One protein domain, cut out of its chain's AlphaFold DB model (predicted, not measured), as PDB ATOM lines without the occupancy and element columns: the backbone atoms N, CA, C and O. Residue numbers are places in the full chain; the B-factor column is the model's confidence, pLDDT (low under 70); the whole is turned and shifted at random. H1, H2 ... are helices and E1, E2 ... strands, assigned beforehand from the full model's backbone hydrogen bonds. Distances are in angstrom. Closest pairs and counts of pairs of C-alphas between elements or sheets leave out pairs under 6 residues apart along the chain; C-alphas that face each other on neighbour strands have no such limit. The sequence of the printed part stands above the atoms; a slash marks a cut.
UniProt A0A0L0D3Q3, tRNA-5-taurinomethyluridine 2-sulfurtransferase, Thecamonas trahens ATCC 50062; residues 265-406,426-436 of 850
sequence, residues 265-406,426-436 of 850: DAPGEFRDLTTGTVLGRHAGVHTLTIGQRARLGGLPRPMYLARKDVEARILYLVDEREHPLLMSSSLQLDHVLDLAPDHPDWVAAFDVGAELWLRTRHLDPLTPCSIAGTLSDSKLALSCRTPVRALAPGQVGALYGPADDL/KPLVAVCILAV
ATOM      1  N   ASP A 265     -60.938 -40.253  -9.050       83.81
ATOM      2  CA  ASP A 265     -60.864 -41.386  -9.964       83.81
ATOM      3  C   ASP A 265     -61.922 -41.223 -11.074       83.81
ATOM      4  O   ASP A 265     -63.121 -41.094 -10.822       83.81
ATOM      5  N   ALA A 266     -61.466 -41.275 -12.325       84.56
ATOM      6  CA  ALA A 266     -62.296 -41.301 -13.524       84.56
ATOM      7  C   ALA A 266     -61.980 -42.584 -14.312       84.56
ATOM      8  O   ALA A 266     -61.096 -42.575 -15.182       84.56
ATOM      9  N   PRO A 267     -62.646 -43.712 -13.993       91.31
ATOM     10  CA  PRO A 267     -62.278 -45.004 -14.543       91.31
ATOM     11  C   PRO A 267     -62.372 -45.055 -16.067       91.31
ATOM     12  O   PRO A 267     -63.258 -44.458 -16.679       91.31
ATOM     13  N   GLY A 268     -61.467 -45.819 -16.664       93.75
ATOM     14  CA  GLY A 268     -61.336 -45.937 -18.111       93.75
ATOM     15  C   GLY A 268     -60.725 -47.266 -18.539       93.75
ATOM     16  O   GLY A 268     -60.524 -48.174 -17.722       93.75
ATOM     17  N   GLU A 269     -60.456 -47.401 -19.833       97.00
ATOM     18  CA  GLU A 269     -59.984 -48.648 -20.435       97.00
ATOM     19  C   GLU A 269     -58.488 -48.618 -20.739       97.00
ATOM     20  O   GLU A 269     -57.945 -47.659 -21.285       97.00
ATOM     21  N   PHE A 270     -57.828 -49.743 -20.472       96.44
ATOM     22  CA  PHE A 270     -56.562 -50.049 -21.119       96.44
ATOM     23  C   PHE A 270     -56.835 -50.667 -22.480       96.44
ATOM     24  O   PHE A 270     -57.525 -51.685 -22.558       96.44
ATOM     25  N   ARG A 271     -56.250 -50.106 -23.536       94.69
ATOM     26  CA  ARG A 271     -56.321 -50.681 -24.882       94.69
ATOM     27  C   ARG A 271     -54.940 -50.933 -25.440       94.69
ATOM     28  O   ARG A 271     -54.023 -50.158 -25.210       94.69
ATOM     29  N   ASP A 272     -54.790 -52.014 -26.180       88.69
ATOM     30  CA  ASP A 272     -53.608 -52.236 -26.998       88.69
ATOM     31  C   ASP A 272     -53.611 -51.233 -28.164       88.69
ATOM     32  O   ASP A 272     -54.596 -51.134 -28.894       88.69
ATOM     33  N   LEU A 273     -52.538 -50.461 -28.324       83.62
ATOM     34  CA  LEU A 273     -52.454 -49.403 -29.334       83.62
ATOM     35  C   LEU A 273     -52.395 -49.955 -30.765       83.62
ATOM     36  O   LEU A 273     -52.828 -49.281 -31.695       83.62
ATOM     37  N   THR A 274     -51.873 -51.168 -30.944       79.31
ATOM     38  CA  THR A 274     -51.677 -51.785 -32.261       79.31
ATOM     39  C   THR A 274     -52.924 -52.535 -32.718       79.31
ATOM     40  O   THR A 274     -53.267 -52.513 -33.897       79.31
ATOM     41  N   THR A 275     -53.612 -53.209 -31.795       81.44
ATOM     42  CA  THR A 275     -54.773 -54.059 -32.107       81.44
ATOM     43  C   THR A 275     -56.116 -53.429 -31.745       81.44
ATOM     44  O   THR A 275     -57.150 -53.907 -32.201       81.44
ATOM     45  N   GLY A 276     -56.131 -52.392 -30.902       85.31
ATOM     46  CA  GLY A 276     -57.351 -51.796 -30.349       85.31
ATOM     47  C   GLY A 276     -58.041 -52.650 -29.277       85.31
ATOM     48  O   GLY A 276     -59.082 -52.248 -28.758       85.31
ATOM     49  N   THR A 277     -57.483 -53.814 -28.927       90.00
ATOM     50  CA  THR A 277     -58.091 -54.762 -27.981       90.00
ATOM     51  C   THR A 277     -58.137 -54.177 -26.573       90.00
ATOM     52  O   THR A 277     -57.136 -53.652 -26.088       90.00
ATOM     53  N   VAL A 278     -59.269 -54.317 -25.880       95.12
ATOM     54  CA  VAL A 278     -59.386 -53.949 -24.462       95.12
ATOM     55  C   VAL A 278     -58.614 -54.958 -23.606       95.12
ATOM     56  O   VAL A 278     -58.895 -56.153 -23.626       95.12
ATOM     57  N   LEU A 279     -57.636 -54.467 -22.847       92.12
ATOM     58  CA  LEU A 279     -56.726 -55.262 -22.015       92.12
ATOM     59  C   LEU A 279     -57.121 -55.267 -20.533       92.12
ATOM     60  O   LEU A 279     -56.638 -56.096 -19.764       92.12
ATOM     61  N   GLY A 280     -57.956 -54.317 -20.111       93.00
ATOM     62  CA  GLY A 280     -58.368 -54.146 -18.721       93.00
ATOM     63  C   GLY A 280     -58.919 -52.750 -18.449       93.00
ATOM     64  O   GLY A 280     -59.240 -52.007 -19.376       93.00
ATOM     65  N   ARG A 281     -59.006 -52.380 -17.167       93.44
ATOM     66  CA  ARG A 281     -59.488 -51.068 -16.710       93.44
ATOM     67  C   ARG A 281     -58.491 -50.392 -15.771       93.44
ATOM     68  O   ARG A 281     -57.734 -51.078 -15.084       93.44
ATOM     69  N   HIS A 282     -58.521 -49.064 -15.727       91.56
ATOM     70  CA  HIS A 282     -57.778 -48.233 -14.775       91.56
ATOM     71  C   HIS A 282     -58.716 -47.344 -13.961       91.56
ATOM     72  O   HIS A 282     -59.854 -47.117 -14.361       91.56
ATOM     73  N   ALA A 283     -58.207 -46.811 -12.849       87.56
ATOM     74  CA  ALA A 283     -58.943 -45.889 -11.985       87.56
ATOM     75  C   ALA A 283     -58.962 -44.441 -12.519       87.56
ATOM     76  O   ALA A 283     -59.902 -43.708 -12.259       87.56
ATOM     77  N   GLY A 284     -57.984 -44.052 -13.347       88.38
ATOM     78  CA  GLY A 284     -57.929 -42.718 -13.956       88.38
ATOM     79  C   GLY A 284     -56.714 -42.527 -14.860       88.38
ATOM     80  O   GLY A 284     -55.734 -43.267 -14.751       88.38
ATOM     81  N   VAL A 285     -56.751 -41.546 -15.764       87.81
ATOM     82  CA  VAL A 285     -55.626 -41.257 -16.683       87.81
ATOM     83  C   VAL A 285     -54.383 -40.709 -15.967       87.81
ATOM     84  O   VAL A 285     -53.266 -40.820 -16.479       87.81
ATOM     85  N   HIS A 286     -54.561 -40.180 -14.754       86.06
ATOM     86  CA  HIS A 286     -53.494 -39.722 -13.865       86.06
ATOM     87  C   HIS A 286     -52.675 -40.882 -13.258       86.06
ATOM     88  O   HIS A 286     -51.584 -40.672 -12.740       86.06
ATOM     89  N   THR A 287     -53.166 -42.128 -13.332       84.56
ATOM     90  CA  THR A 287     -52.574 -43.282 -12.620       84.56
ATOM     91  C   THR A 287     -51.270 -43.814 -13.222       84.56
ATOM     92  O   THR A 287     -50.553 -44.580 -12.570       84.56
ATOM     93  N   LEU A 288     -50.959 -43.446 -14.466       88.38
ATOM     94  CA  LEU A 288     -49.769 -43.895 -15.186       88.38
ATOM     95  C   LEU A 288     -49.150 -42.755 -15.994       88.38
ATOM     96  O   LEU A 288     -49.856 -41.919 -16.546       88.38
ATOM     97  N   THR A 289     -47.832 -42.776 -16.142       89.69
ATOM     98  CA  THR A 289     -47.063 -41.863 -17.003       89.69
ATOM     99  C   THR A 289     -46.618 -42.574 -18.281       89.69
ATOM    100  O   THR A 289     -46.399 -43.788 -18.281       89.69
ATOM    101  N   ILE A 290     -46.465 -41.840 -19.389       87.44
ATOM    102  CA  ILE A 290     -45.939 -42.395 -20.647       87.44
ATOM    103  C   ILE A 290     -44.614 -43.138 -20.388       87.44
ATOM    104  O   ILE A 290     -43.724 -42.661 -19.686       87.44
ATOM    105  N   GLY A 291     -44.495 -44.344 -20.938       88.50
ATOM    106  CA  GLY A 291     -43.375 -45.264 -20.766       88.50
ATOM    107  C   GLY A 291     -43.414 -46.114 -19.498       88.50
ATOM    108  O   GLY A 291     -42.559 -47.000 -19.362       88.50
ATOM    109  N   GLN A 292     -44.366 -45.881 -18.587       92.06
ATOM    110  CA  GLN A 292     -44.549 -46.681 -17.379       92.06
ATOM    111  C   GLN A 292     -45.176 -48.037 -17.714       92.06
ATOM    112  O   GLN A 292     -46.096 -48.144 -18.524       92.06
ATOM    113  N   ARG A 293     -44.685 -49.095 -17.059       93.56
ATOM    114  CA  ARG A 293     -45.245 -50.444 -17.184       93.56
ATOM    115  C   ARG A 293     -46.617 -50.521 -16.509       93.56
ATOM    116  O   ARG A 293     -46.704 -50.360 -15.289       93.56
ATOM    117  N   ALA A 294     -47.647 -50.869 -17.272       90.25
ATOM    118  CA  ALA A 294     -48.960 -51.213 -16.747       90.25
ATOM    119  C   ALA A 294     -48.906 -52.619 -16.124       90.25
ATOM    120  O   ALA A 294     -48.537 -53.603 -16.772       90.25
ATOM    121  N   ARG A 295     -49.226 -52.731 -14.833       87.75
ATOM    122  CA  ARG A 295     -49.154 -53.996 -14.080       87.75
ATOM    123  C   ARG A 295     -50.457 -54.791 -14.199       87.75
ATOM    124  O   ARG A 295     -51.114 -55.056 -13.198       87.75
ATOM    125  N   LEU A 296     -50.821 -55.154 -15.426       86.44
ATOM    126  CA  LEU A 296     -52.008 -55.955 -15.721       86.44
ATOM    127  C   LEU A 296     -51.704 -57.451 -15.561       86.44
ATOM    128  O   LEU A 296     -50.729 -57.958 -16.119       86.44
ATOM    129  N   GLY A 297     -52.514 -58.148 -14.764       82.81
ATOM    130  CA  GLY A 297     -52.406 -59.597 -14.575       82.81
ATOM    131  C   GLY A 297     -52.958 -60.372 -15.775       82.81
ATOM    132  O   GLY A 297     -53.856 -59.897 -16.459       82.81
ATOM    133  N   GLY A 298     -52.434 -61.576 -16.025       81.00
ATOM    134  CA  GLY A 298     -52.972 -62.487 -17.047       81.00
ATOM    135  C   GLY A 298     -52.541 -62.211 -18.493       81.00
ATOM    136  O   GLY A 298     -52.936 -62.959 -19.382       81.00
ATOM    137  N   LEU A 299     -51.708 -61.193 -18.740       86.25
ATOM    138  CA  LEU A 299     -51.172 -60.907 -20.074       86.25
ATOM    139  C   LEU A 299     -49.859 -61.670 -20.340       86.25
ATOM    140  O   LEU A 299     -49.021 -61.781 -19.441       86.25
ATOM    141  N   PRO A 300     -49.638 -62.166 -21.573       81.25
ATOM    142  CA  PRO A 300     -48.455 -62.959 -21.919       81.25
ATOM    143  C   PRO A 300     -47.161 -62.135 -21.962       81.25
ATOM    144  O   PRO A 300     -46.068 -62.697 -21.902       81.25
ATOM    145  N   ARG A 301     -47.268 -60.806 -22.082       86.31
ATOM    146  CA  ARG A 301     -46.144 -59.870 -22.173       86.31
ATOM    147  C   ARG A 301     -46.386 -58.642 -21.292       86.31
ATOM    148  O   ARG A 301     -47.537 -58.292 -21.027       86.31
ATOM    149  N   PRO A 302     -45.318 -57.981 -20.810       90.94
ATOM    150  CA  PRO A 302     -45.446 -56.708 -20.117       90.94
ATOM    151  C   PRO A 302     -45.900 -55.609 -21.083       90.94
ATOM    152  O   PRO A 302     -45.317 -55.455 -22.154       90.94
ATOM    153  N   MET A 303     -46.878 -54.819 -20.645       92.38
ATOM    154  CA  MET A 303     -47.424 -53.696 -21.406       92.38
ATOM    155  C   MET A 303     -46.939 -52.362 -20.835       92.38
ATOM    156  O   MET A 303     -46.795 -52.218 -19.615       92.38
ATOM    157  N   TYR A 304     -46.700 -51.380 -21.700       92.75
ATOM    158  CA  TYR A 304     -46.199 -50.052 -21.343       92.75
ATOM    159  C   TYR A 304     -47.106 -48.971 -21.923       92.75
ATOM    160  O   TYR A 304     -47.548 -49.090 -23.060       92.75
ATOM    161  N   LEU A 305     -47.382 -47.920 -21.152       93.75
ATOM    162  CA  LEU A 305     -48.231 -46.819 -21.603       93.75
ATOM    163  C   LEU A 305     -47.538 -46.021 -22.711       93.75
ATOM    164  O   LEU A 305     -46.492 -45.434 -22.460       93.75
ATOM    165  N   ALA A 306     -48.119 -45.973 -23.907       84.12
ATOM    166  CA  ALA A 306     -47.576 -45.235 -25.049       84.12
ATOM    167  C   ALA A 306     -48.329 -43.940 -25.346       84.12
ATOM    168  O   ALA A 306     -47.720 -42.968 -25.783       84.12
ATOM    169  N   ARG A 307     -49.637 -43.907 -25.086       86.00
ATOM    170  CA  ARG A 307     -50.471 -42.734 -25.346       86.00
ATOM    171  C   ARG A 307     -51.618 -42.661 -24.349       86.00
ATOM    172  O   ARG A 307     -52.171 -43.686 -23.956       86.00
ATOM    173  N   LYS A 308     -51.986 -41.440 -23.975       87.69
ATOM    174  CA  LYS A 308     -53.206 -41.154 -23.223       87.69
ATOM    175  C   LYS A 308     -54.219 -40.484 -24.135       87.69
ATOM    176  O   LYS A 308     -53.852 -39.647 -24.956       87.69
ATOM    177  N   ASP A 309     -55.469 -40.861 -23.967       87.00
ATOM    178  CA  ASP A 309     -56.624 -40.182 -24.527       87.00
ATOM    179  C   ASP A 309     -57.519 -39.801 -23.352       87.00
ATOM    180  O   ASP A 309     -58.158 -40.653 -22.732       87.00
ATOM    181  N   VAL A 310     -57.424 -38.532 -22.960       85.50
ATOM    182  CA  VAL A 310     -58.044 -38.016 -21.735       85.50
ATOM    183  C   VAL A 310     -59.556 -37.924 -21.904       85.50
ATOM    184  O   VAL A 310     -60.290 -38.326 -21.005       85.50
ATOM    185  N   GLU A 311     -60.010 -37.489 -23.080       87.69
ATOM    186  CA  GLU A 311     -61.427 -37.345 -23.417       87.69
ATOM    187  C   GLU A 311     -62.120 -38.709 -23.486       87.69
ATOM    188  O   GLU A 311     -63.121 -38.934 -22.807       87.69
ATOM    189  N   ALA A 312     -61.537 -39.668 -24.214       86.62
ATOM    190  CA  ALA A 312     -62.082 -41.021 -24.289       86.62
ATOM    191  C   ALA A 312     -61.817 -41.853 -23.022       86.62
ATOM    192  O   ALA A 312     -62.350 -42.956 -22.892       86.62
ATOM    193  N   ARG A 313     -60.985 -41.353 -22.096       92.88
ATOM    194  CA  ARG A 313     -60.507 -42.062 -20.896       92.88
ATOM    195  C   ARG A 313     -59.850 -43.398 -21.252       92.88
ATOM    196  O   ARG A 313     -60.120 -44.427 -20.633       92.88
ATOM    197  N   ILE A 314     -58.999 -43.389 -22.277       91.94
ATOM    198  CA  ILE A 314     -58.284 -44.577 -22.753       91.94
ATOM    199  C   ILE A 314     -56.784 -44.411 -22.520       91.94
ATOM    200  O   ILE A 314     -56.154 -43.434 -22.933       91.94
ATOM    201  N   LEU A 315     -56.185 -45.427 -21.906       94.25
ATOM    202  CA  LEU A 315     -54.742 -45.583 -21.790       94.25
ATOM    203  C   LEU A 315     -54.265 -46.625 -22.808       94.25
ATOM    204  O   LEU A 315     -54.474 -47.828 -22.640       94.25
ATOM    205  N   TYR A 316     -53.615 -46.153 -23.871       91.12
ATOM    206  CA  TYR A 316     -53.116 -46.992 -24.953       91.12
ATOM    207  C   TYR A 316     -51.744 -47.571 -24.616       91.12
ATOM    208  O   TYR A 316     -50.773 -46.842 -24.392       91.12
ATOM    209  N   LEU A 317     -51.658 -48.893 -24.607       94.25
ATOM    210  CA  LEU A 317     -50.482 -49.653 -24.229       94.25
ATOM    211  C   LEU A 317     -49.828 -50.319 -25.442       94.25
ATOM    212  O   LEU A 317     -50.506 -50.713 -26.385       94.25
ATOM    213  N   VAL A 318     -48.517 -50.505 -25.374       88.00
ATOM    214  CA  VAL A 318     -47.729 -51.288 -26.337       88.00
ATOM    215  C   VAL A 318     -47.001 -52.415 -25.620       88.00
ATOM    216  O   VAL A 318     -46.703 -52.305 -24.422       88.00
ATOM    217  N   ASP A 319     -46.732 -53.505 -26.332       85.75
ATOM    218  CA  ASP A 319     -45.872 -54.561 -25.827       85.75
ATOM    219  C   ASP A 319     -44.404 -54.141 -25.964       85.75
ATOM    220  O   ASP A 319     -44.024 -53.425 -26.877       85.75
ATOM    221  N   GLU A 320     -43.569 -54.567 -25.018       84.94
ATOM    222  CA  GLU A 320     -42.130 -54.259 -24.974       84.94
ATOM    223  C   GLU A 320     -41.736 -52.859 -24.469       84.94
ATOM    224  O   GLU A 320     -42.408 -51.843 -24.633       84.94
ATOM    225  N   ARG A 321     -40.582 -52.817 -23.791       86.88
ATOM    226  CA  ARG A 321     -40.078 -51.605 -23.134       86.88
ATOM    227  C   ARG A 321     -39.581 -50.569 -24.141       86.88
ATOM    228  O   ARG A 321     -39.770 -49.379 -23.902       86.88
ATOM    229  N   GLU A 322     -38.940 -51.034 -25.209       85.44
ATOM    230  CA  GLU A 322     -38.274 -50.226 -26.238       85.44
ATOM    231  C   GLU A 322     -39.111 -50.151 -27.528       85.44
ATOM    232  O   GLU A 322     -38.573 -49.994 -28.620       85.44
ATOM    233  N   HIS A 323     -40.435 -50.305 -27.408       83.06
ATOM    234  CA  HIS A 323     -41.345 -50.302 -28.548       83.06
ATOM    235  C   HIS A 323     -41.190 -49.011 -29.382       83.06
ATOM    236  O   HIS A 323     -41.143 -47.927 -28.794       83.06
ATOM    237  N   PRO A 324     -41.181 -49.069 -30.730       78.75
ATOM    238  CA  PRO A 324     -40.957 -47.894 -31.579       78.75
ATOM    239  C   PRO A 324     -41.906 -46.715 -31.315       78.75
ATOM    240  O   PRO A 324     -41.485 -45.569 -31.370       78.75
ATOM    241  N   LEU A 325     -43.168 -46.979 -30.954       77.38
ATOM    242  CA  LEU A 325     -44.150 -45.934 -30.602       77.38
ATOM    243  C   LEU A 325     -43.860 -45.208 -29.274       77.38
ATOM    244  O   LEU A 325     -44.505 -44.210 -28.974       77.38
ATOM    245  N   LEU A 326     -42.915 -45.698 -28.468       79.56
ATOM    246  CA  LEU A 326     -42.393 -44.982 -27.302       79.56
ATOM    247  C   LEU A 326     -41.176 -44.122 -27.651       79.56
ATOM    248  O   LEU A 326     -40.654 -43.462 -26.762       79.56
ATOM    249  N   MET A 327     -40.688 -44.151 -28.889       80.19
ATOM    250  CA  MET A 327     -39.461 -43.473 -29.292       80.19
ATOM    251  C   MET A 327     -39.775 -42.213 -30.086       80.19
ATOM    252  O   MET A 327     -40.595 -42.228 -31.001       80.19
ATOM    253  N   SER A 328     -39.091 -41.119 -29.764       76.75
ATOM    254  CA  SER A 328     -39.258 -39.841 -30.456       76.75
ATOM    255  C   SER A 328     -37.899 -39.269 -30.841       76.75
ATOM    256  O   SER A 328     -37.053 -39.022 -29.986       76.75
ATOM    257  N   SER A 329     -37.675 -39.064 -32.137       76.50
ATOM    258  CA  SER A 329     -36.479 -38.392 -32.668       76.50
ATOM    259  C   SER A 329     -36.660 -36.881 -32.806       76.50
ATOM    260  O   SER A 329     -35.716 -36.183 -33.150       76.50
ATOM    261  N   SER A 330     -37.859 -36.366 -32.554       74.75
ATOM    262  CA  SER A 330     -38.150 -34.938 -32.521       74.75
ATOM    263  C   SER A 330     -39.068 -34.624 -31.353       74.75
ATOM    264  O   SER A 330     -39.895 -35.450 -30.963       74.75
ATOM    265  N   LEU A 331     -38.915 -33.431 -30.793       74.38
ATOM    266  CA  LEU A 331     -39.771 -32.929 -29.729       74.38
ATOM    267  C   LEU A 331     -39.946 -31.424 -29.857       74.38
ATOM    268  O   LEU A 331     -39.123 -30.740 -30.467       74.38
ATOM    269  N   GLN A 332     -41.017 -30.935 -29.251       71.62
ATOM    270  CA  GLN A 332     -41.240 -29.518 -29.067       71.62
ATOM    271  C   GLN A 332     -41.077 -29.194 -27.588       71.62
ATOM    272  O   GLN A 332     -41.410 -29.971 -26.689       71.62
ATOM    273  N   LEU A 333     -40.489 -28.040 -27.363       70.25
ATOM    274  CA  LEU A 333     -40.313 -27.434 -26.073       70.25
ATOM    275  C   LEU A 333     -41.162 -26.168 -26.066       70.25
ATOM    276  O   LEU A 333     -41.006 -25.322 -26.947       70.25
ATOM    277  N   ASP A 334     -42.069 -26.079 -25.101       63.75
ATOM    278  CA  ASP A 334     -42.923 -24.915 -24.877       63.75
ATOM    279  C   ASP A 334     -42.375 -24.102 -23.693       63.75
ATOM    280  O   ASP A 334     -41.700 -24.643 -22.811       63.75
ATOM    281  N   HIS A 335     -42.680 -22.802 -23.674       63.50
ATOM    282  CA  HIS A 335     -42.226 -21.838 -22.662       63.50
ATOM    283  C   HIS A 335     -40.702 -21.629 -22.644       63.50
ATOM    284  O   HIS A 335     -40.076 -21.543 -21.594       63.50
ATOM    285  N   VAL A 336     -40.090 -21.532 -23.828       55.00
ATOM    286  CA  VAL A 336     -38.625 -21.439 -24.018       55.00
ATOM    287  C   VAL A 336     -38.015 -20.114 -23.501       55.00
ATOM    288  O   VAL A 336     -36.798 -19.958 -23.494       55.00
ATOM    289  N   LEU A 337     -38.824 -19.176 -22.994       48.62
ATOM    290  CA  LEU A 337     -38.395 -17.824 -22.607       48.62
ATOM    291  C   LEU A 337     -38.571 -17.465 -21.127       48.62
ATOM    292  O   LEU A 337     -38.128 -16.395 -20.720       48.62
ATOM    293  N   ASP A 338     -39.144 -18.341 -20.297       46.19
ATOM    294  CA  ASP A 338     -39.409 -17.991 -18.890       46.19
ATOM    295  C   ASP A 338     -38.127 -17.847 -18.054       46.19
ATOM    296  O   ASP A 338     -38.171 -17.336 -16.941       46.19
ATOM    297  N   LEU A 339     -36.983 -18.284 -18.584       42.91
ATOM    298  CA  LEU A 339     -35.683 -18.229 -17.927       42.91
ATOM    299  C   LEU A 339     -34.811 -17.036 -18.317       42.91
ATOM    300  O   LEU A 339     -33.655 -17.051 -17.958       42.91
ATOM    301  N   ALA A 340     -35.242 -16.066 -19.105       41.88
ATOM    302  CA  ALA A 340     -34.410 -14.877 -19.326       41.88
ATOM    303  C   ALA A 340     -35.246 -13.762 -19.961       41.88
ATOM    304  O   ALA A 340     -34.988 -13.384 -21.107       41.88
ATOM    305  N   PRO A 341     -36.292 -13.268 -19.276       39.72
ATOM    306  CA  PRO A 341     -37.169 -12.242 -19.836       39.72
ATOM    307  C   PRO A 341     -36.397 -10.977 -20.254       39.72
ATOM    308  O   PRO A 341     -36.766 -10.344 -21.242       39.72
ATOM    309  N   ASP A 342     -35.284 -10.677 -19.575       40.97
ATOM    310  CA  ASP A 342     -34.429  -9.513 -19.840       40.97
ATOM    311  C   ASP A 342     -33.249  -9.810 -20.791       40.97
ATOM    312  O   ASP A 342     -32.539  -8.892 -21.210       40.97
ATOM    313  N   HIS A 343     -33.056 -11.074 -21.192       42.09
ATOM    314  CA  HIS A 343     -32.074 -11.483 -22.205       42.09
ATOM    315  C   HIS A 343     -32.731 -12.319 -23.325       42.09
ATOM    316  O   HIS A 343     -32.365 -13.482 -23.533       42.09
ATOM    317  N   PRO A 344     -33.670 -11.742 -24.107       41.88
ATOM    318  CA  PRO A 344     -34.300 -12.420 -25.250       41.88
ATOM    319  C   PRO A 344     -33.279 -12.887 -26.304       41.88
ATOM    320  O   PRO A 344     -33.517 -13.862 -27.023       41.88
ATOM    321  N   ASP A 345     -32.101 -12.258 -26.333       41.06
ATOM    322  CA  ASP A 345     -30.978 -12.633 -27.189       41.06
ATOM    323  C   ASP A 345     -30.386 -14.018 -26.857       41.06
ATOM    324  O   ASP A 345     -29.656 -14.573 -27.672       41.06
ATOM    325  N   TRP A 346     -30.707 -14.634 -25.710       43.47
ATOM    326  CA  TRP A 346     -30.122 -15.923 -25.309       43.47
ATOM    327  C   TRP A 346     -30.684 -17.127 -26.093       43.47
ATOM    328  O   TRP A 346     -29.942 -18.055 -26.409       43.47
ATOM    329  N   VAL A 347     -31.971 -17.108 -26.475       43.66
ATOM    330  CA  VAL A 347     -32.561 -18.120 -27.377       43.66
ATOM    331  C   VAL A 347     -32.185 -17.773 -28.810       43.66
ATOM    332  O   VAL A 347     -31.914 -18.667 -29.608       43.66
ATOM    333  N   ALA A 348     -32.109 -16.474 -29.121       41.62
ATOM    334  CA  ALA A 348     -31.641 -15.981 -30.411       41.62
ATOM    335  C   ALA A 348     -30.148 -16.280 -30.666       41.62
ATOM    336  O   ALA A 348     -29.730 -16.286 -31.819       41.62
ATOM    337  N   ALA A 349     -29.360 -16.572 -29.623       44.31
ATOM    338  CA  ALA A 349     -27.956 -16.963 -29.728       44.31
ATOM    339  C   ALA A 349     -27.756 -18.402 -30.230       44.31
ATOM    340  O   ALA A 349     -26.654 -18.748 -30.664       44.31
ATOM    341  N   PHE A 350     -28.789 -19.251 -30.192       53.94
ATOM    342  CA  PHE A 350     -28.704 -20.593 -30.757       53.94
ATOM    343  C   PHE A 350     -29.315 -20.634 -32.150       53.94
ATOM    344  O   PHE A 350     -30.519 -20.818 -32.329       53.94
ATOM    345  N   ASP A 351     -28.440 -20.522 -33.146       59.78
ATOM    346  CA  ASP A 351     -28.803 -20.733 -34.540       59.78
ATOM    347  C   ASP A 351     -29.469 -22.100 -34.745       59.78
ATOM    348  O   ASP A 351     -29.140 -23.106 -34.102       59.78
ATOM    349  N   VAL A 352     -30.381 -22.163 -35.718       70.25
ATOM    350  CA  VAL A 352     -30.884 -23.442 -36.229       70.25
ATOM    351  C   VAL A 352     -29.689 -24.319 -36.613       70.25
ATOM    352  O   VAL A 352     -28.854 -23.936 -37.429       70.25
ATOM    353  N   GLY A 353     -29.617 -25.511 -36.024       70.19
ATOM    354  CA  GLY A 353     -28.491 -26.432 -36.169       70.19
ATOM    355  C   GLY A 353     -27.481 -26.422 -35.019       70.19
ATOM    356  O   GLY A 353     -26.597 -27.278 -35.029       70.19
ATOM    357  N   ALA A 354     -27.613 -25.546 -34.016       71.31
ATOM    358  CA  ALA A 354     -26.785 -25.592 -32.811       71.31
ATOM    359  C   ALA A 354     -26.903 -26.960 -32.116       71.31
ATOM    360  O   ALA A 354     -28.009 -27.462 -31.896       71.31
ATOM    361  N   GLU A 355     -25.760 -27.569 -31.792       79.44
ATOM    362  CA  GLU A 355     -25.680 -28.874 -31.131       79.44
ATOM    363  C   GLU A 355     -25.680 -28.688 -29.608       79.44
ATOM    364  O   GLU A 355     -24.832 -28.002 -29.036       79.44
ATOM    365  N   LEU A 356     -26.642 -29.329 -28.952       78.94
ATOM    366  CA  LEU A 356     -26.907 -29.263 -27.521       78.94
ATOM    367  C   LEU A 356     -27.072 -30.678 -26.951       78.94
ATOM    368  O   LEU A 356     -27.104 -31.684 -27.668       78.94
ATOM    369  N   TRP A 357     -27.214 -30.763 -25.633       83.69
ATOM    370  CA  TRP A 357     -27.574 -31.998 -24.950       83.69
ATOM    371  C   TRP A 357     -28.893 -31.839 -24.207       83.69
ATOM    372  O   TRP A 357     -29.059 -30.910 -23.426       83.69
ATOM    373  N   LEU A 358     -29.802 -32.790 -24.397       81.94
ATOM    374  CA  LEU A 358     -31.111 -32.834 -23.765       81.94
ATOM    375  C   LEU A 358     -31.138 -33.842 -22.611       81.94
ATOM    376  O   LEU A 358     -30.707 -34.991 -22.758       81.94
ATOM    377  N   ARG A 359     -31.737 -33.435 -21.489       84.94
ATOM    378  CA  ARG A 359     -32.170 -34.313 -20.396       84.94
ATOM    379  C   ARG A 359     -33.667 -34.134 -20.170       84.94
ATOM    380  O   ARG A 359     -34.119 -33.023 -19.912       84.94
ATOM    381  N   THR A 360     -34.437 -35.217 -20.239       80.56
ATOM    382  CA  THR A 360     -35.907 -35.176 -20.100       80.56
ATOM    383  C   THR A 360     -36.412 -35.733 -18.774       80.56
ATOM    384  O   THR A 360     -37.560 -35.492 -18.410       80.56
ATOM    385  N   ARG A 361     -35.560 -36.449 -18.031       82.00
ATOM    386  CA  ARG A 361     -35.810 -36.904 -16.658       82.00
ATOM    387  C   ARG A 361     -34.531 -36.863 -15.834       82.00
ATOM    388  O   ARG A 361     -33.423 -36.963 -16.361       82.00
ATOM    389  N   HIS A 362     -34.686 -36.770 -14.520       79.44
ATOM    390  CA  HIS A 362     -33.562 -36.822 -13.592       79.44
ATOM    391  C   HIS A 362     -32.780 -38.145 -13.735       79.44
ATOM    392  O   HIS A 362     -33.371 -39.222 -13.663       79.44
ATOM    393  N   LEU A 363     -31.454 -38.042 -13.901       76.38
ATOM    394  CA  LEU A 363     -30.498 -39.131 -14.184       76.38
ATOM    395  C   LEU A 363     -30.609 -39.804 -15.559       76.38
ATOM    396  O   LEU A 363     -29.837 -40.731 -15.822       76.38
ATOM    397  N   ASP A 364     -31.494 -39.348 -16.451       81.44
ATOM    398  CA  ASP A 364     -31.415 -39.797 -17.840       81.44
ATOM    399  C   ASP A 364     -30.084 -39.312 -18.455       81.44
ATOM    400  O   ASP A 364     -29.638 -38.184 -18.183       81.44
ATOM    401  N   PRO A 365     -29.418 -40.147 -19.277       81.88
ATOM    402  CA  PRO A 365     -28.222 -39.737 -19.993       81.88
ATOM    403  C   PRO A 365     -28.486 -38.502 -20.854       81.88
ATOM    404  O   PRO A 365     -29.541 -38.375 -21.478       81.88
ATOM    405  N   LEU A 366     -27.489 -37.622 -20.936       82.69
ATOM    406  CA  LEU A 366     -27.519 -36.486 -21.850       82.69
ATOM    407  C   LEU A 366     -27.596 -36.983 -23.297       82.69
ATOM    408  O   LEU A 366     -26.666 -37.623 -23.791       82.69
ATOM    409  N   THR A 367     -28.702 -36.678 -23.972       83.56
ATOM    410  CA  THR A 367     -28.939 -37.085 -25.359       83.56
ATOM    411  C   THR A 367     -28.532 -35.960 -26.304       83.56
ATOM    412  O   THR A 367     -29.042 -34.854 -26.150       83.56
ATOM    413  N   PRO A 368     -27.643 -36.200 -27.284       85.19
ATOM    414  CA  PRO A 368     -27.316 -35.194 -28.288       85.19
ATOM    415  C   PRO A 368     -28.551 -34.791 -29.100       85.19
ATOM    416  O   PRO A 368     -29.244 -35.654 -29.660       85.19
ATOM    417  N   CYS A 369     -28.799 -33.491 -29.188       79.44
ATOM    418  CA  CYS A 369     -29.888 -32.906 -29.955       79.44
ATOM    419  C   CYS A 369     -29.432 -31.635 -30.670       79.44
ATOM    420  O   CYS A 369     -28.475 -30.993 -30.253       79.44
ATOM    421  N   SER A 370     -30.147 -31.240 -31.713       81.50
ATOM    422  CA  SER A 370     -29.957 -29.957 -32.373       81.50
ATOM    423  C   SER A 370     -31.258 -29.178 -32.466       81.50
ATOM    424  O   SER A 370     -32.350 -29.758 -32.491       81.50
ATOM    425  N   ILE A 371     -31.145 -27.853 -32.517       79.62
ATOM    426  CA  ILE A 371     -32.294 -26.982 -32.756       79.62
ATOM    427  C   ILE A 371     -32.727 -27.132 -34.211       79.62
ATOM    428  O   ILE A 371     -31.974 -26.832 -35.134       79.62
ATOM    429  N   ALA A 372     -33.945 -27.629 -34.407       73.38
ATOM    430  CA  ALA A 372     -34.543 -27.837 -35.720       73.38
ATOM    431  C   ALA A 372     -35.265 -26.581 -36.236       73.38
ATOM    432  O   ALA A 372     -35.423 -26.425 -37.444       73.38
ATOM    433  N   GLY A 373     -35.697 -25.696 -35.334       69.00
ATOM    434  CA  GLY A 373     -36.334 -24.427 -35.673       69.00
ATOM    435  C   GLY A 373     -37.013 -23.762 -34.478       69.00
ATOM    436  O   GLY A 373     -37.362 -24.425 -33.502       69.00
ATOM    437  N   THR A 374     -37.239 -22.457 -34.594       67.94
ATOM    438  CA  THR A 374     -38.047 -21.667 -33.657       67.94
ATOM    439  C   THR A 374     -39.462 -21.564 -34.223       67.94
ATOM    440  O   THR A 374     -39.651 -21.063 -35.331       67.94
ATOM    441  N   LEU A 375     -40.452 -22.110 -33.512       61.50
ATOM    442  CA  LEU A 375     -41.852 -22.160 -33.966       61.50
ATOM    443  C   LEU A 375     -42.629 -20.894 -33.569       61.50
ATOM    444  O   LEU A 375     -43.581 -20.515 -34.249       61.50
ATOM    445  N   SER A 376     -42.214 -20.257 -32.475       61.62
ATOM    446  CA  SER A 376     -42.614 -18.931 -31.990       61.62
ATOM    447  C   SER A 376     -41.597 -18.482 -30.938       61.62
ATOM    448  O   SER A 376     -40.783 -19.302 -30.513       61.62
ATOM    449  N   ASP A 377     -41.692 -17.248 -30.442       57.91
ATOM    450  CA  ASP A 377     -40.798 -16.729 -29.391       57.91
ATOM    451  C   ASP A 377     -40.698 -17.697 -28.195       57.91
ATOM    452  O   ASP A 377     -39.615 -18.013 -27.723       57.91
ATOM    453  N   SER A 378     -41.815 -18.296 -27.779       59.62
ATOM    454  CA  SER A 378     -41.876 -19.238 -26.654       59.62
ATOM    455  C   SER A 378     -41.763 -20.729 -27.013       59.62
ATOM    456  O   SER A 378     -41.960 -21.562 -26.125       59.62
ATOM    457  N   LYS A 379     -41.486 -21.112 -28.272       69.19
ATOM    458  CA  LYS A 379     -41.534 -22.521 -28.720       69.19
ATOM    459  C   LYS A 379     -40.355 -22.928 -29.596       69.19
ATOM    460  O   LYS A 379     -40.111 -22.344 -30.651       69.19
ATOM    461  N   LEU A 380     -39.701 -24.023 -29.216       70.62
ATOM    462  CA  LEU A 380     -38.486 -24.531 -29.845       70.62
ATOM    463  C   LEU A 380     -38.683 -25.975 -30.298       70.62
ATOM    464  O   LEU A 380     -39.106 -26.836 -29.525       70.62
ATOM    465  N   ALA A 381     -38.352 -26.257 -31.552       76.56
ATOM    466  CA  ALA A 381     -38.321 -27.609 -32.085       76.56
ATOM    467  C   ALA A 381     -36.905 -28.181 -31.976       76.56
ATOM    468  O   ALA A 381     -35.938 -27.560 -32.420       76.56
ATOM    469  N   LEU A 382     -36.786 -29.396 -31.444       78.62
ATOM    470  CA  LEU A 382     -35.522 -30.121 -31.341       78.62
ATOM    471  C   LEU A 382     -35.549 -31.408 -32.159       78.62
ATOM    472  O   LEU A 382     -36.554 -32.121 -32.205       78.62
ATOM    473  N   SER A 383     -34.398 -31.736 -32.734       81.25
ATOM    474  CA  SER A 383     -34.117 -33.007 -33.393       81.25
ATOM    475  C   SER A 383     -33.071 -33.777 -32.593       81.25
ATOM    476  O   SER A 383     -32.007 -33.255 -32.278       81.25
ATOM    477  N   CYS A 384     -33.357 -35.027 -32.248       78.81
ATOM    478  CA  CYS A 384     -32.449 -35.913 -31.528       78.81
ATOM    479  C   CYS A 384     -31.940 -36.996 -32.479       78.81
ATOM    480  O   CYS A 384     -32.725 -37.761 -33.044       78.81
ATOM    481  N   ARG A 385     -30.612 -37.114 -32.622       76.38
ATOM    482  CA  ARG A 385     -30.000 -38.166 -33.461       76.38
ATOM    483  C   ARG A 385     -30.296 -39.565 -32.926       76.38
ATOM    484  O   ARG A 385     -30.442 -40.509 -33.694       76.38
ATOM    485  N   THR A 386     -30.361 -39.684 -31.601       81.31
ATOM    486  CA  THR A 386     -30.792 -40.903 -30.914       81.31
ATOM    487  C   THR A 386     -32.224 -40.693 -30.425       81.31
ATOM    488  O   THR A 386     -32.452 -39.709 -29.720       81.31
ATOM    489  N   PRO A 387     -33.187 -41.568 -30.774       81.00
ATOM    490  CA  PRO A 387     -34.560 -41.421 -30.311       81.00
ATOM    491  C   PRO A 387     -34.654 -41.415 -28.783       81.00
ATOM    492  O   PRO A 387     -34.084 -42.277 -28.111       81.00
ATOM    493  N   VAL A 388     -35.393 -40.451 -28.239       82.19
ATOM    494  CA  VAL A 388     -35.640 -40.320 -26.805       82.19
ATOM    495  C   VAL A 388     -36.867 -41.138 -26.435       82.19
ATOM    496  O   VAL A 388     -37.914 -41.058 -27.079       82.19
ATOM    497  N   ARG A 389     -36.737 -41.930 -25.374       85.62
ATOM    498  CA  ARG A 389     -37.793 -42.825 -24.924       85.62
ATOM    499  C   ARG A 389     -38.813 -42.115 -24.033       85.62
ATOM    500  O   ARG A 389     -38.490 -41.598 -22.962       85.62
ATOM    501  N   ALA A 390     -40.075 -42.293 -24.392       83.50
ATOM    502  CA  ALA A 390     -41.255 -42.016 -23.597       83.50
ATOM    503  C   ALA A 390     -41.317 -40.563 -23.134       83.50
ATOM    504  O   ALA A 390     -41.364 -40.303 -21.937       83.50
ATOM    505  N   LEU A 391     -41.296 -39.615 -24.063       82.88
ATOM    506  CA  LEU A 391     -41.533 -38.218 -23.722       82.88
ATOM    507  C   LEU A 391     -42.941 -38.078 -23.124       82.88
ATOM    508  O   LEU A 391     -43.921 -38.514 -23.724       82.88
ATOM    509  N   ALA A 392     -43.028 -37.531 -21.913       80.50
ATOM    510  CA  ALA A 392     -44.285 -37.357 -21.198       80.50
ATOM    511  C   ALA A 392     -44.603 -35.856 -21.105       80.50
ATOM    512  O   ALA A 392     -43.765 -35.120 -20.579       80.50
ATOM    513  N   PRO A 393     -45.777 -35.405 -21.584       78.38
ATOM    514  CA  PRO A 393     -46.223 -34.027 -21.398       78.38
ATOM    515  C   PRO A 393     -46.210 -33.609 -19.922       78.38
ATOM    516  O   PRO A 393     -46.484 -34.435 -19.044       78.38
ATOM    517  N   GLY A 394     -45.849 -32.355 -19.653       74.00
ATOM    518  CA  GLY A 394     -45.712 -31.793 -18.301       74.00
ATOM    519  C   GLY A 394     -44.369 -32.082 -17.609       74.00
ATOM    520  O   GLY A 394     -44.055 -31.475 -16.585       74.00
ATOM    521  N   GLN A 395     -43.527 -32.968 -18.160       80.94
ATOM    522  CA  GLN A 395     -42.124 -33.075 -17.736       80.94
ATOM    523  C   GLN A 395     -41.301 -31.899 -18.290       80.94
ATOM    524  O   GLN A 395     -41.775 -31.120 -19.110       80.94
ATOM    525  N   VAL A 396     -40.043 -31.778 -17.872       78.81
ATOM    526  CA  VAL A 396     -39.143 -30.704 -18.321       78.81
ATOM    527  C   VAL A 396     -38.027 -31.258 -19.198       78.81
ATOM    528  O   VAL A 396     -37.411 -32.275 -18.865       78.81
ATOM    529  N   GLY A 397     -37.762 -30.564 -20.306       81.12
ATOM    530  CA  GLY A 397     -36.587 -30.747 -21.148       81.12
ATOM    531  C   GLY A 397     -35.517 -29.728 -20.764       81.12
ATOM    532  O   GLY A 397     -35.669 -28.542 -21.040       81.12
ATOM    533  N   ALA A 398     -34.448 -30.187 -20.115       80.00
ATOM    534  CA  ALA A 398     -33.300 -29.360 -19.754       80.00
ATOM    535  C   ALA A 398     -32.216 -29.465 -20.836       80.00
ATOM    536  O   ALA A 398     -31.812 -30.579 -21.191       80.00
ATOM    537  N   LEU A 399     -31.752 -28.322 -21.341       77.69
ATOM    538  CA  LEU A 399     -30.737 -28.204 -22.384       77.69
ATOM    539  C   LEU A 399     -29.399 -27.759 -21.804       77.69
ATOM    540  O   LEU A 399     -29.311 -26.775 -21.072       77.69
ATOM    541  N   TYR A 400     -28.348 -28.475 -22.178       75.25
ATOM    542  CA  TYR A 400     -26.977 -28.231 -21.750       75.25
ATOM    543  C   TYR A 400     -26.135 -27.877 -22.971       75.25
ATOM    544  O   TYR A 400     -26.294 -28.491 -24.030       75.25
ATOM    545  N   GLY A 401     -25.240 -26.906 -22.816       69.31
ATOM    546  CA  GLY A 401     -24.336 -26.457 -23.874       69.31
ATOM    547  C   GLY A 401     -22.989 -27.188 -23.886       69.31
ATOM    548  O   GLY A 401     -22.678 -27.975 -22.981       69.31
ATOM    549  N   PRO A 402     -22.166 -26.945 -24.919       61.78
ATOM    550  CA  PRO A 402     -20.808 -27.476 -25.004       61.78
ATOM    551  C   PRO A 402     -19.919 -26.887 -23.903       61.78
ATOM    552  O   PRO A 402     -19.990 -25.704 -23.584       61.78
ATOM    553  N   ALA A 403     -19.070 -27.725 -23.299       50.25
ATOM    554  CA  ALA A 403     -18.193 -27.306 -22.199       50.25
ATOM    555  C   ALA A 403     -17.063 -26.352 -22.648       50.25
ATOM    556  O   ALA A 403     -16.517 -25.642 -21.798       50.25
ATOM    557  N   ASP A 404     -16.740 -26.350 -23.950       43.00
ATOM    558  CA  ASP A 404     -15.548 -25.717 -24.530       43.00
ATOM    559  C   ASP A 404     -15.828 -24.378 -25.255       43.00
ATOM    560  O   ASP A 404     -14.922 -23.549 -25.345       43.00
ATOM    561  N   ASP A 405     -17.062 -24.098 -25.700       39.22
ATOM    562  CA  ASP A 405     -17.352 -22.938 -26.575       39.22
ATOM    563  C   ASP A 405     -17.610 -21.604 -25.851       39.22
ATOM    564  O   ASP A 405     -17.755 -20.574 -26.502       39.22
ATOM    565  N   LEU A 406     -17.566 -21.555 -24.513       40.41
ATOM    566  CA  LEU A 406     -17.617 -20.274 -23.781       40.41
ATOM    567  C   LEU A 406     -16.286 -19.483 -23.810       40.41
ATOM    568  O   LEU A 406     -16.203 -18.403 -23.231       40.41
ATOM    569  N   LYS A 426     -20.471 -29.180 -17.675       41.62
ATOM    570  CA  LYS A 426     -21.306 -28.594 -18.743       41.62
ATOM    571  C   LYS A 426     -22.261 -27.527 -18.187       41.62
ATOM    572  O   LYS A 426     -22.875 -27.776 -17.145       41.62
ATOM    573  N   PRO A 427     -22.403 -26.364 -18.852       42.69
ATOM    574  CA  PRO A 427     -23.392 -25.359 -18.472       42.69
ATOM    575  C   PRO A 427     -24.807 -25.807 -18.867       42.69
ATOM    576  O   PRO A 427     -25.002 -26.416 -19.922       42.69
ATOM    577  N   LEU A 428     -25.789 -25.492 -18.025       38.78
ATOM    578  CA  LEU A 428     -27.207 -25.491 -18.365       38.78
ATOM    579  C   LEU A 428     -27.504 -24.189 -19.114       38.78
ATOM    580  O   LEU A 428     -27.149 -23.109 -18.650       38.78
ATOM    581  N   VAL A 429     -28.115 -24.312 -20.285       37.97
ATOM    582  CA  VAL A 429     -28.147 -23.245 -21.289       37.97
ATOM    583  C   VAL A 429     -29.565 -22.883 -21.732       37.97
ATOM    584  O   VAL A 429     -29.769 -21.788 -22.228       37.97
ATOM    585  N   ALA A 430     -30.548 -23.766 -21.533       39.50
ATOM    586  CA  ALA A 430     -31.967 -23.457 -21.719       39.50
ATOM    587  C   ALA A 430     -32.849 -24.520 -21.051       39.50
ATOM    588  O   ALA A 430     -32.415 -25.654 -20.829       39.50
ATOM    589  N   VAL A 431     -34.096 -24.176 -20.719       41.38
ATOM    590  CA  VAL A 431     -35.040 -25.090 -20.051       41.38
ATOM    591  C   VAL A 431     -36.442 -24.801 -20.514       41.38
ATOM    592  O   VAL A 431     -36.833 -23.646 -20.648       41.38
ATOM    593  N   CYS A 432     -37.199 -25.864 -20.760       39.00
ATOM    594  CA  CYS A 432     -38.545 -25.735 -21.279       39.00
ATOM    595  C   CYS A 432     -39.457 -26.842 -20.747       39.00
ATOM    596  O   CYS A 432     -39.005 -27.936 -20.381       39.00
ATOM    597  N   ILE A 433     -40.760 -26.582 -20.757       40.91
ATOM    598  CA  ILE A 433     -41.779 -27.592 -20.482       40.91
ATOM    599  C   ILE A 433     -41.915 -28.464 -21.740       40.91
ATOM    600  O   ILE A 433     -42.010 -27.966 -22.863       40.91
ATOM    601  N   LEU A 434     -41.869 -29.787 -21.575       38.06
ATOM    602  CA  LEU A 434     -42.051 -30.736 -22.671       38.06
ATOM    603  C   LEU A 434     -43.507 -30.701 -23.136       38.06
ATOM    604  O   LEU A 434     -44.388 -31.254 -22.475       38.06
ATOM    605  N   ALA A 435     -43.731 -30.138 -24.320       33.41
ATOM    606  CA  ALA A 435     -44.951 -30.325 -25.085       33.41
ATOM    607  C   ALA A 435     -44.668 -31.341 -26.196       33.41
ATOM    608  O   ALA A 435     -43.963 -31.072 -27.166       33.41
ATOM    609  N   VAL A 436     -45.169 -32.567 -26.060       35.94
ATOM    610  CA  VAL A 436     -44.956 -33.575 -27.106       35.94
ATOM    611  C   VAL A 436     -45.870 -33.268 -28.288       35.94
ATOM    612  O   VAL A 436     -47.083 -33.447 -28.202       35.94
TER     613      VAL A 436
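AT A GLANCE: This is residues 265 to 406 and 426 to 436 of the 850 residues of the protein "tRNA-5-taurinomethyluridine 2-sulfurtransferase" of Thecamonas trahens ATCC 50062 (UniProt A0A0L0D3Q3). Two lobes stand end to end: a small, strongly twisted sheet of four strands, E1 to E4, and a closed barrel of six strands, E5 to E10, joined along the chain by residues 320 to 326. The short helix H1 is at the barrel's end away from the sheet. The printed part has 153 residues with ten named strands and one named helix, in the order E1 E2 E3 E4 E5 H1 E6 E7 E8 E9 E10; the sheet, E2 E1 E4 E3, is mixed and the barrel antiparallel. The class is mostly strand, with under half of the residues in named elements. The whole is a rod spanning 55 by 26 by 23 A, only just compact, close to loose, with a radius of gyration of the C-alphas of 17.8 A.

HOW THE PARTS SIT: E1, residues 268 to 272, and E2, residues 278 to 282, form an antiparallel hairpin, with N 270 and O 280 2.9 A apart. E3, residues 303 to 309, and E4, residues 314 to 319, form another, with N 306 and O 316 2.8 A apart. E1 and E4 are parallel neighbours at 28 degrees, with N 317 and O 271 2.7 A apart. Round the barrel run E5, residues 327 to 334, E8, residues 379 to 389, E7, residues 367 to 376, E6, residues 355 to 359, E9, residues 396 to 400, and E10, residues 428 to 435, and back to E5. N and O pairs within hydrogen-bond range are N 333 and O 380 for E5 and E8, 2.8 A; N 370 and O 383 for E8 and E7, 2.8 A; N 356 and O 369 for E7 and E6, 2.8 A; N 400 and O 357 for E6 and E9, 2.8 A; N 399 and O 430 for E9 and E10, 2.8 A; and N 334 and O 433 for E10 and E5, 2.9 A. E6, E7 and E8 are a meander, each the antiparallel neighbour of the one before, and with E9 a Greek key, E9 being the antiparallel neighbour of E6. H1, residues 345 to 348, is on the barrel and too short for an O i to N i+4 pair; its one O i to N i+3 pair is within range. E4 and E5 are apart.

IN THESE COORDINATES: E1 begins at C-alpha 268, (-61.336, -45.937, -18.111). E5, 19.4 A long, begins at C-alpha 327, (-39.461, -43.473, -29.292), and bends by 67 degrees at residue 330. E7, 23.7 A long, bends by 59 degrees at residue 373, and E8, 21.0 A, by 109 degrees at residue 386. E10, 19.6 A long, ends at C-alpha 435, (-44.951, -30.325, -25.085).

THE WHOLE: The C-alphas farthest apart, of Gly 298 and Asp 342, are 56.2 A from each other. Residues 407 to 425 are not printed, and C-alphas 406 and 426 are 10.4 A apart across this cut. The link from E2 to E3, 20 residues, is long. Mean pLDDT of the printed part is 74.2; it is under 70 in residues 334 to 351, 373 to 379, 401 to 406 and 426 to 436.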